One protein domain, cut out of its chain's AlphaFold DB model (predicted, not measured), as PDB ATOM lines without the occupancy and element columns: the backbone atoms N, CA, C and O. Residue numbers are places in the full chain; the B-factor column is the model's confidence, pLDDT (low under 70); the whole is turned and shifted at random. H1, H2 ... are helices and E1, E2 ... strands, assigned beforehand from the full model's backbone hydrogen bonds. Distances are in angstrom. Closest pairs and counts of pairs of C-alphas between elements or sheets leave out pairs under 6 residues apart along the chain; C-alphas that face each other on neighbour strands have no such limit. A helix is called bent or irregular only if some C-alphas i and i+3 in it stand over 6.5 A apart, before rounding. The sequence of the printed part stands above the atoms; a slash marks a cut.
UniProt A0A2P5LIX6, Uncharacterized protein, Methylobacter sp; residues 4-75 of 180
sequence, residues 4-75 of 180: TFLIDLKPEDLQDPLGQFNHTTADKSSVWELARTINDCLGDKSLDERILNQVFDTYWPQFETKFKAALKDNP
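AT A GLANCE: This is residues 4 to 75 of the 180 residues of an uncharacterized protein of Methylobacter sp (UniProt A0A2P5LIX6). A small parallel sheet of two short strands, E1 and E2, sits beside H1, and the long bent helix H2 arches over them: its first arm, H2a, folds back past H1, and its second, H2b, swings on as a separate arm that touches no helix. A wide loop, residues 7 to 21, joins the two strands. The printed part has 72 residues with two named strands and two named helices, in the order E1, E2, H1, H2, and is mostly helix. It is loose, with a radius of gyration of the C-alphas of 14.1 A, and flat, spanning 36 by 30 by 15 A.

IN THESE COORDINATES: E1, residues 4 to 6, begins with C-alpha 4 at (6.517, -34.183, -37.644); E2 is residues 22 to 25. H1, residues 28 to 40, is 18.2 A long. H2, residues 49 to 73, was assigned as one helix by its hydrogen bonds but is bent: C-alphas 58 and 61 are 7.2 A apart. Its arms are H2a, residues 49 to 58, 14.1 A, and H2b, residues 61 to 73, 18.5 A, ending with C-alpha 73 at (19.690, -24.829, -52.275).

HOW THE PARTS SIT: E1 and E2 are parallel at 28 degrees, with N 6 and O 24 2.8 A apart, within hydrogen-bond range. The closest C-alphas of E2 and H1, those of Thr 24 and Ser 30, are 5.3 A apart. H1 and H2a form a helical hairpin, opposite ways at a steep tilt of 43 degrees. They only just touch, with 3 pairs of C-alphas within 8 A, through residues 32 to 36 of H1 alone; the closest are Trp 32 and Phe 56, 7.4 A. H2a and H2b stand at a steep tilt of 52 degrees. H2b is apart from H1, E1 and E2. In H1, H2a and H2b every O i to N i+4 pair is within hydrogen-bond range.

THE WHOLE: The C-alphas farthest apart, those of Asp 44 and Pro 75, are 41.2 A apart. The printed part has no cut. The link from E1 to E2 is long, 15 residues. No printed residue is under 70 in pLDDT.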
ATOM      1  N   THR A   4       5.176 -34.487 -37.126       90.06
ATOM      2  CA  THR A   4       6.517 -34.183 -37.644       90.06
ATOM      3  C   THR A   4       6.468 -34.069 -39.160       90.06
ATOM      4  O   THR A   4       5.838 -34.908 -39.795       90.06
ATOM      5  N   PHE A   5       7.177 -33.109 -39.750       92.81
ATOM      6  CA  PHE A   5       7.344 -33.020 -41.200       92.81
ATOM      7  C   PHE A   5       8.763 -33.450 -41.580       92.81
ATOM      8  O   PHE A   5       9.729 -32.809 -41.169       92.81
ATOM      9  N   LEU A   6       8.884 -34.569 -42.294       92.06
ATOM     10  CA  LEU A   6      10.156 -35.228 -42.568       92.06
ATOM     11  C   LEU A   6      10.753 -34.723 -43.880       92.06
ATOM     12  O   LEU A   6      10.132 -34.825 -44.939       92.06
ATOM     13  N   ILE A   7      11.975 -34.202 -43.792       90.31
ATOM     14  CA  ILE A   7      12.790 -33.768 -44.926       90.31
ATOM     15  C   ILE A   7      14.032 -34.651 -44.936       90.31
ATOM     16  O   ILE A   7      14.731 -34.708 -43.930       90.31
ATOM     17  N   ASP A   8      14.251 -35.370 -46.038       85.56
ATOM     18  CA  ASP A   8      15.363 -36.317 -46.224       85.56
ATOM     19  C   ASP A   8      15.490 -37.399 -45.135       85.56
ATOM     20  O   ASP A   8      16.537 -38.021 -44.973       85.56
ATOM     21  N   LEU A   9      14.393 -37.664 -44.421       87.19
ATOM     22  CA  LEU A   9      14.284 -38.687 -43.387       87.19
ATOM     23  C   LEU A   9      13.116 -39.618 -43.692       87.19
ATOM     24  O   LEU A   9      12.052 -39.191 -44.154       87.19
ATOM     25  N   LYS A  10      13.300 -40.894 -43.375       85.88
ATOM     26  CA  LYS A  10      12.221 -41.872 -43.307       85.88
ATOM     27  C   LYS A  10      11.693 -41.953 -41.875       85.88
ATOM     28  O   LYS A  10      12.444 -41.717 -40.932       85.88
ATOM     29  N   PRO A  11      10.424 -42.352 -41.683       85.88
ATOM     30  CA  PRO A  11       9.884 -42.624 -40.350       85.88
ATOM     31  C   PRO A  11      10.761 -43.570 -39.515       85.88
ATOM     32  O   PRO A  11      10.918 -43.375 -38.318       85.88
ATOM     33  N   GLU A  12      11.378 -44.559 -40.165       83.00
ATOM     34  CA  GLU A  12      12.267 -45.557 -39.551       83.00
ATOM     35  C   GLU A  12      13.534 -44.947 -38.930       83.00
ATOM     36  O   GLU A  12      14.086 -45.509 -37.981       83.00
ATOM     37  N   ASP A  13      13.980 -43.796 -39.440       83.69
ATOM     38  CA  ASP A  13      15.177 -43.100 -38.963       83.69
ATOM     39  C   ASP A  13      14.941 -42.416 -37.605       83.69
ATOM     40  O   ASP A  13      15.886 -41.985 -36.941       83.69
ATOM     41  N   LEU A  14      13.684 -42.327 -37.161       85.50
ATOM     42  CA  LEU A  14      13.298 -41.678 -35.917       85.50
ATOM     43  C   LEU A  14      13.238 -42.692 -34.777       85.50
ATOM     44  O   LEU A  14      12.620 -43.748 -34.877       85.50
ATOM     45  N   GLN A  15      13.865 -42.337 -33.660       82.88
ATOM     46  CA  GLN A  15      13.772 -43.076 -32.402       82.88
ATOM     47  C   GLN A  15      12.857 -42.348 -31.418       82.88
ATOM     48  O   GLN A  15      12.446 -41.200 -31.632       82.88
ATOM     49  N   ASP A  16      12.545 -43.008 -30.308       81.44
ATOM     50  CA  ASP A  16      11.844 -42.375 -29.200       81.44
ATOM     51  C   ASP A  16      12.602 -41.143 -28.671       81.44
ATOM     52  O   ASP A  16      13.833 -41.133 -28.626       81.44
ATOM     53  N   PRO A  17      11.885 -40.082 -28.253       84.44
ATOM     54  CA  PRO A  17      10.428 -39.967 -28.157       84.44
ATOM     55  C   PRO A  17       9.768 -39.417 -29.433       84.44
ATOM     56  O   PRO A  17       8.620 -38.981 -29.372       84.44
ATOM     57  N   LEU A  18      10.474 -39.336 -30.564       86.00
ATOM     58  CA  LEU A  18       9.928 -38.761 -31.798       86.00
ATOM     59  C   LEU A  18       9.204 -39.802 -32.654       86.00
ATOM     60  O   LEU A  18       8.153 -39.476 -33.198       86.00
ATOM     61  N   GLY A  19       9.712 -41.037 -32.714       84.50
ATOM     62  CA  GLY A  19       9.131 -42.144 -33.494       84.50
ATOM     63  C   GLY A  19       7.713 -42.567 -33.077       84.50
ATOM     64  O   GLY A  19       7.021 -43.255 -33.817       84.50
ATOM     65  N   GLN A  20       7.242 -42.128 -31.908       83.50
ATOM     66  CA  GLN A  20       5.876 -42.366 -31.418       83.50
ATOM     67  C   GLN A  20       4.823 -41.387 -31.982       83.50
ATOM     68  O   GLN A  20       3.636 -41.544 -31.691       83.50
ATOM     69  N   PHE A  21       5.225 -40.347 -32.724       88.38
ATOM     70  CA  PHE A  21       4.298 -39.354 -33.282       88.38
ATOM     71  C   PHE A  21       3.883 -39.672 -34.720       88.38
ATOM     72  O   PHE A  21       4.516 -40.446 -35.427       88.38
ATOM     73  N   ASN A  22       2.818 -39.015 -35.188       86.38
ATOM     74  CA  ASN A  22       2.419 -39.104 -36.588       86.38
ATOM     75  C   ASN A  22       3.429 -38.367 -37.477       86.38
ATOM     76  O   ASN A  22       3.699 -37.175 -37.278       86.38
ATOM     77  N   HIS A  23       3.940 -39.078 -38.479       91.44
ATOM     78  CA  HIS A  23       4.934 -38.572 -39.414       91.44
ATOM     79  C   HIS A  23       4.304 -38.166 -40.743       91.44
ATOM     80  O   HIS A  23       3.572 -38.936 -41.362       91.44
ATOM     81  N   THR A  24       4.635 -36.962 -41.196       93.00
ATOM     82  CA  THR A  24       4.261 -36.425 -42.497       93.00
ATOM     83  C   THR A  24       5.484 -36.398 -43.397       93.00
ATOM     84  O   THR A  24       6.455 -35.699 -43.118       93.00
ATOM     85  N   THR A  25       5.435 -37.146 -44.487       92.62
ATOM     86  CA  THR A  25       6.443 -37.139 -45.547       92.62
ATOM     87  C   THR A  25       6.128 -36.045 -46.574       92.62
ATOM     88  O   THR A  25       5.013 -35.531 -46.642       92.62
ATOM     89  N   ALA A  26       7.118 -35.632 -47.367       91.12
ATOM     90  CA  ALA A  26       6.983 -34.512 -48.308       91.12
ATOM     91  C   ALA A  26       6.194 -34.834 -49.600       91.12
ATOM     92  O   ALA A  26       6.352 -34.163 -50.621       91.12
ATOM     93  N   ASP A  27       5.349 -35.859 -49.582       92.94
ATOM     94  CA  ASP A  27       4.424 -36.206 -50.658       92.94
ATOM     95  C   ASP A  27       3.057 -35.533 -50.483       92.94
ATOM     96  O   ASP A  27       2.607 -35.225 -49.379       92.94
ATOM     97  N   LYS A  28       2.366 -35.331 -51.609       95.31
ATOM     98  CA  LYS A  28       1.077 -34.630 -51.650       95.31
ATOM     99  C   LYS A  28       0.037 -35.242 -50.714       95.31
ATOM    100  O   LYS A  28      -0.667 -34.502 -50.037       95.31
ATOM    101  N   SER A  29      -0.056 -36.570 -50.682       95.50
ATOM    102  CA  SER A  29      -0.999 -37.299 -49.830       95.50
ATOM    103  C   SER A  29      -0.732 -37.074 -48.347       95.50
ATOM    104  O   SER A  29      -1.650 -36.754 -47.603       95.50
ATOM    105  N   SER A  30       0.520 -37.197 -47.914       93.81
ATOM    106  CA  SER A  30       0.877 -37.048 -46.508       93.81
ATOM    107  C   SER A  30       0.704 -35.598 -46.043       93.81
ATOM    108  O   SER A  30       0.120 -35.344 -44.987       93.81
ATOM    109  N   VAL A  31       1.107 -34.619 -46.861       95.69
ATOM    110  CA  VAL A  31       0.895 -33.192 -46.552       95.69
ATOM    111  C   VAL A  31      -0.592 -32.821 -46.565       95.69
ATOM    112  O   VAL A  31      -1.013 -31.966 -45.785       95.69
ATOM    113  N   TRP A  32      -1.404 -33.471 -47.404       96.50
ATOM    114  CA  TRP A  32      -2.859 -33.327 -47.366       96.50
ATOM    115  C   TRP A  32      -3.440 -33.793 -46.027       96.50
ATOM    116  O   TRP A  32      -4.179 -33.041 -45.394       96.50
ATOM    117  N   GLU A  33      -3.058 -34.980 -45.548       94.94
ATOM    118  CA  GLU A  33      -3.504 -35.476 -44.239       94.94
ATOM    119  C   GLU A  33      -3.049 -34.556 -43.098       94.94
ATOM    120  O   GLU A  33      -3.818 -34.283 -42.173       94.94
ATOM    121  N   LEU A  34      -1.840 -33.988 -43.181       94.75
ATOM    122  CA  LEU A  34      -1.389 -32.967 -42.234       94.75
ATOM    123  C   LEU A  34      -2.299 -31.731 -42.261       94.75
ATOM    124  O   LEU A  34      -2.740 -31.269 -41.209       94.75
ATOM    125  N   ALA A  35      -2.605 -31.204 -43.449       95.31
ATOM    126  CA  ALA A  35      -3.475 -30.041 -43.608       95.31
ATOM    127  C   ALA A  35      -4.887 -30.305 -43.063       95.31
ATOM    128  O   ALA A  35      -5.443 -29.458 -42.362       95.31
ATOM    129  N   ARG A  36      -5.436 -31.497 -43.322       95.12
ATOM    130  CA  ARG A  36      -6.715 -31.954 -42.771       95.12
ATOM    131  C   ARG A  36      -6.681 -32.024 -41.249       95.12
ATOM    132  O   ARG A  36      -7.528 -31.428 -40.598       95.12
ATOM    133  N   THR A  37      -5.658 -32.655 -40.677       93.25
ATOM    134  CA  THR A  37      -5.529 -32.787 -39.219       93.25
ATOM    135  C   THR A  37      -5.410 -31.413 -38.540       93.25
ATOM    136  O   THR A  37      -5.998 -31.176 -37.483       93.25
ATOM    137  N   ILE A  38      -4.691 -30.466 -39.161       93.38
ATOM    138  CA  ILE A  38      -4.629 -29.071 -38.698       93.38
ATOM    139  C   ILE A  38      -6.014 -28.416 -38.773       93.38
ATOM    140  O   ILE A  38      -6.419 -27.759 -37.816       93.38
ATOM    141  N   ASN A  39      -6.737 -28.591 -39.884       95.38
ATOM    142  CA  ASN A  39      -8.076 -28.035 -40.073       95.38
ATOM    143  C   ASN A  39      -9.070 -28.557 -39.027       95.38
ATOM    144  O   ASN A  39      -9.821 -27.770 -38.456       95.38
ATOM    145  N   ASP A  40      -9.019 -29.848 -38.710       93.38
ATOM    146  CA  ASP A  40      -9.897 -30.480 -37.721       93.38
ATOM    147  C   ASP A  40      -9.669 -29.920 -36.307       93.38
ATOM    148  O   ASP A  40     -10.604 -29.787 -35.514       93.38
ATOM    149  N   CYS A  41      -8.441 -29.491 -35.996       93.44
ATOM    150  CA  CYS A  41      -8.130 -28.836 -34.726       93.44
ATOM    151  C   CYS A  41      -8.753 -27.436 -34.583       93.44
ATOM    152  O   CYS A  41      -8.753 -26.885 -33.480       93.44
ATOM    153  N   LEU A  42      -9.270 -26.838 -35.664       92.81
ATOM    154  CA  LEU A  42      -9.862 -25.497 -35.644       92.81
ATOM    155  C   LEU A  42     -11.324 -25.478 -35.169       92.81
ATOM    156  O   LEU A  42     -11.857 -24.387 -34.941       92.81
ATOM    157  N   GLY A  43     -11.970 -26.638 -34.994       92.19
ATOM    158  CA  GLY A  43     -13.341 -26.740 -34.481       92.19
ATOM    159  C   GLY A  43     -14.328 -25.917 -35.313       92.19
ATOM    160  O   GLY A  43     -14.417 -26.092 -36.525       92.19
ATOM    161  N   ASP A  44     -15.014 -24.959 -34.688       94.12
ATOM    162  CA  ASP A  44     -15.994 -24.080 -35.353       94.12
ATOM    163  C   ASP A  44     -15.395 -23.207 -36.473       94.12
ATOM    164  O   ASP A  44     -16.127 -22.651 -37.291       94.12
ATOM    165  N   LYS A  45     -14.063 -23.051 -36.509       94.62
ATOM    166  CA  LYS A  45     -13.336 -22.316 -37.559       94.62
ATOM    167  C   LYS A  45     -12.775 -23.226 -38.653       94.62
ATOM    168  O   LYS A  45     -12.067 -22.731 -39.530       94.62
ATOM    169  N   SER A  46     -13.027 -24.531 -38.575       95.44
ATOM    170  CA  SER A  46     -12.608 -25.477 -39.605       95.44
ATOM    171  C   SER A  46     -13.297 -25.156 -40.929       95.44
ATOM    172  O   SER A  46     -14.451 -24.725 -40.981       95.44
ATOM    173  N   LEU A  47     -12.559 -25.325 -42.019       95.25
ATOM    174  CA  LEU A  47     -13.117 -25.248 -43.358       95.25
ATOM    175  C   LEU A  47     -13.850 -26.551 -43.674       95.25
ATOM    176  O   LEU A  47     -13.417 -27.628 -43.260       95.25
ATOM    177  N   ASP A  48     -14.912 -26.448 -44.474       96.31
ATOM    178  CA  ASP A  48     -15.520 -27.616 -45.112       96.31
ATOM    179  C   ASP A  48     -14.470 -28.362 -45.948       96.31
ATOM    180  O   ASP A  48     -13.661 -27.743 -46.648       96.31
ATOM    181  N   GLU A  49     -14.500 -29.692 -45.900       94.75
ATOM    182  CA  GLU A  49     -13.500 -30.553 -46.539       94.75
ATOM    183  C   GLU A  49     -13.376 -30.294 -48.047       94.75
ATOM    184  O   GLU A  49     -12.274 -30.335 -48.596       94.75
ATOM    185  N   ARG A  50     -14.473 -29.939 -48.732       96.06
ATOM    186  CA  ARG A  50     -14.437 -29.615 -50.169       96.06
ATOM    187  C   ARG A  50     -13.686 -28.316 -50.430       96.06
ATOM    188  O   ARG A  50     -12.924 -28.241 -51.392       96.06
ATOM    189  N   ILE A  51     -13.891 -27.311 -49.577       96.56
ATOM    190  CA  ILE A  51     -13.194 -26.023 -49.664       96.56
ATOM    191  C   ILE A  51     -11.713 -26.226 -49.353       96.56
ATOM    192  O   ILE A  51     -10.866 -25.755 -50.112       96.56
ATOM    193  N   LEU A  52     -11.397 -26.961 -48.283       97.50
ATOM    194  CA  LEU A  52     -10.020 -27.278 -47.913       97.50
ATOM    195  C   LEU A  52      -9.291 -27.988 -49.059       97.50
ATOM    196  O   LEU A  52      -8.187 -27.583 -49.414       97.50
ATOM    197  N   ASN A  53      -9.930 -28.986 -49.677       97.25
ATOM    198  CA  ASN A  53      -9.352 -29.734 -50.790       97.25
ATOM    199  C   ASN A  53      -9.097 -28.838 -52.008       97.25
ATOM    200  O   ASN A  53      -8.001 -28.829 -52.562       97.25
ATOM    201  N   GLN A  54     -10.072 -28.003 -52.376       97.44
ATOM    202  CA  GLN A  54      -9.917 -27.065 -53.488       97.44
ATOM    203  C   GLN A  54      -8.767 -26.073 -53.253       97.44
ATOM    204  O   GLN A  54      -7.972 -25.809 -54.159       97.44
ATOM    205  N   VAL A  55      -8.670 -25.516 -52.043       97.19
ATOM    206  CA  VAL A  55      -7.589 -24.599 -51.662       97.19
ATOM    207  C   VAL A  55      -6.246 -25.327 -51.713       97.19
ATOM    208  O   VAL A  55      -5.304 -24.826 -52.328       97.19
ATOM    209  N   PHE A  56      -6.162 -26.523 -51.133       98.00
ATOM    210  CA  PHE A  56      -4.946 -27.325 -51.129       98.00
ATOM    211  C   PHE A  56      -4.453 -27.633 -52.546       98.00
ATOM    212  O   PHE A  56      -3.303 -27.340 -52.869       98.00
ATOM    213  N   ASP A  57      -5.329 -28.129 -53.419       97.38
ATOM    214  CA  ASP A  57      -4.992 -28.439 -54.811       97.38
ATOM    215  C   ASP A  57      -4.523 -27.209 -55.595       97.38
ATOM    216  O   ASP A  57      -3.622 -27.308 -56.430       97.38
ATOM    217  N   THR A  58      -5.086 -26.038 -55.293       97.44
ATOM    218  CA  THR A  58      -4.706 -24.772 -55.932       97.44
ATOM    219  C   THR A  58      -3.292 -24.330 -55.537       97.44
ATOM    220  O   THR A  58      -2.535 -23.827 -56.373       97.44
ATOM    221  N   TYR A  59      -2.913 -24.502 -54.268       97.19
ATOM    222  CA  TYR A  59      -1.616 -24.049 -53.755       97.19
ATOM    223  C   TYR A  59      -0.516 -25.114 -53.811       97.19
ATOM    224  O   TYR A  59       0.665 -24.755 -53.790       97.19
ATOM    225  N   TRP A  60      -0.869 -26.393 -53.954       97.44
ATOM    226  CA  TRP A  60       0.092 -27.493 -54.002       97.44
ATOM    227  C   TRP A  60       1.221 -27.292 -55.032       97.44
ATOM    228  O   TRP A  60       2.384 -27.403 -54.644       97.44
ATOM    229  N   PRO A  61       0.962 -26.911 -56.302       97.25
ATOM    230  CA  PRO A  61       2.035 -26.739 -57.289       97.25
ATOM    231  C   PRO A  61       3.053 -25.659 -56.895       97.25
ATOM    232  O   PRO A  61       4.247 -25.767 -57.189       97.25
ATOM    233  N   GLN A  62       2.594 -24.610 -56.204       97.19
ATOM    234  CA  GLN A  62       3.452 -23.527 -55.726       97.19
ATOM    235  C   GLN A  62       4.311 -23.989 -54.549       97.19
ATOM    236  O   GLN A  62       5.503 -23.673 -54.505       97.19
ATOM    237  N   PHE A  63       3.714 -24.741 -53.619       96.25
ATOM    238  CA  PHE A  63       4.439 -25.382 -52.527       96.25
ATOM    239  C   PHE A  63       5.515 -26.317 -53.077       96.25
ATOM    240  O   PHE A  63       6.683 -26.137 -52.760       96.25
ATOM    241  N   GLU A  64       5.147 -27.241 -53.965       96.38
ATOM    242  CA  GLU A  64       6.057 -28.237 -54.528       96.38
ATOM    243  C   GLU A  64       7.239 -27.584 -55.255       96.38
ATOM    244  O   GLU A  64       8.386 -27.993 -55.081       96.38
ATOM    245  N   THR A  65       6.981 -26.526 -56.027       97.12
ATOM    246  CA  THR A  65       8.036 -25.790 -56.734       97.12
ATOM    247  C   THR A  65       9.017 -25.138 -55.759       97.12
ATOM    248  O   THR A  65      10.230 -25.289 -55.907       97.12
ATOM    249  N   LYS A  66       8.509 -24.428 -54.742       96.50
ATOM    250  CA  LYS A  66       9.351 -23.760 -53.736       96.50
ATOM    251  C   LYS A  66      10.091 -24.759 -52.854       96.50
ATOM    252  O   LYS A  66      11.250 -24.533 -52.532       96.50
ATOM    253  N   PHE A  67       9.442 -25.861 -52.500       95.12
ATOM    254  CA  PHE A  67      10.027 -26.922 -51.695       95.12
ATOM    255  C   PHE A  67      11.189 -27.594 -52.433       95.12
ATOM    256  O   PHE A  67      12.286 -27.682 -51.893       95.12
ATOM    257  N   LYS A  68      11.008 -27.954 -53.711       94.50
ATOM    258  CA  LYS A  68      12.095 -28.504 -54.542       94.50
ATOM    259  C   LYS A  68      13.262 -27.530 -54.713       94.50
ATOM    260  O   LYS A  68      14.409 -27.962 -54.715       94.50
ATOM    261  N   ALA A  69      12.982 -26.233 -54.855       96.25
ATOM    262  CA  ALA A  69      14.030 -25.215 -54.894       96.25
ATOM    263  C   ALA A  69      14.805 -25.159 -53.566       96.25
ATOM    264  O   ALA A  69      16.029 -25.217 -53.580       96.25
ATOM    265  N   ALA A  70      14.102 -25.162 -52.430       93.88
ATOM    266  CA  ALA A  70      14.723 -25.166 -51.109       93.88
ATOM    267  C   ALA A  70      15.619 -26.395 -50.880       93.88
ATOM    268  O   ALA A  70      16.726 -26.233 -50.375       93.88
ATOM    269  N   LEU A  71      15.195 -27.593 -51.301       92.25
ATOM    270  CA  LEU A  71      16.030 -28.802 -51.222       92.25
ATOM    271  C   LEU A  71      17.304 -28.684 -52.063       92.25
ATOM    272  O   LEU A  71      18.379 -29.091 -51.638       92.25
ATOM    273  N   LYS A  72      17.200 -28.104 -53.264       92.50
ATOM    274  CA  LYS A  72      18.361 -27.903 -54.137       92.50
ATOM    275  C   LYS A  72      19.364 -26.913 -53.540       92.50
ATOM    276  O   LYS A  72      20.568 -27.104 -53.700       92.50
ATOM    277  N   ASP A  73      18.865 -25.873 -52.883       94.38
ATOM    278  CA  ASP A  73      19.690 -24.829 -52.275       94.38
ATOM    279  C   ASP A  73      20.310 -25.271 -50.936       94.38
ATOM    280  O   ASP A  73      21.255 -24.641 -50.467       94.38
ATOM    281  N   ASN A  74      19.811 -26.361 -50.338       89.25
ATOM    282  CA  ASN A  74      20.263 -26.903 -49.054       89.25
ATOM    283  C   ASN A  74      20.587 -28.403 -49.184       89.25
ATOM    284  O   ASN A  74      19.832 -29.237 -48.682       89.25
ATOM    285  N   PRO A  75      21.680 -28.773 -49.877       84.62
ATOM    286  CA  PRO A  75      22.084 -30.169 -49.977       84.62
ATOM    287  C   PRO A  75      22.459 -30.732 -48.592       84.62
ATOM    288  O   PRO A  75      23.003 -29.994 -47.767       84.62
TER     289      PRO A  75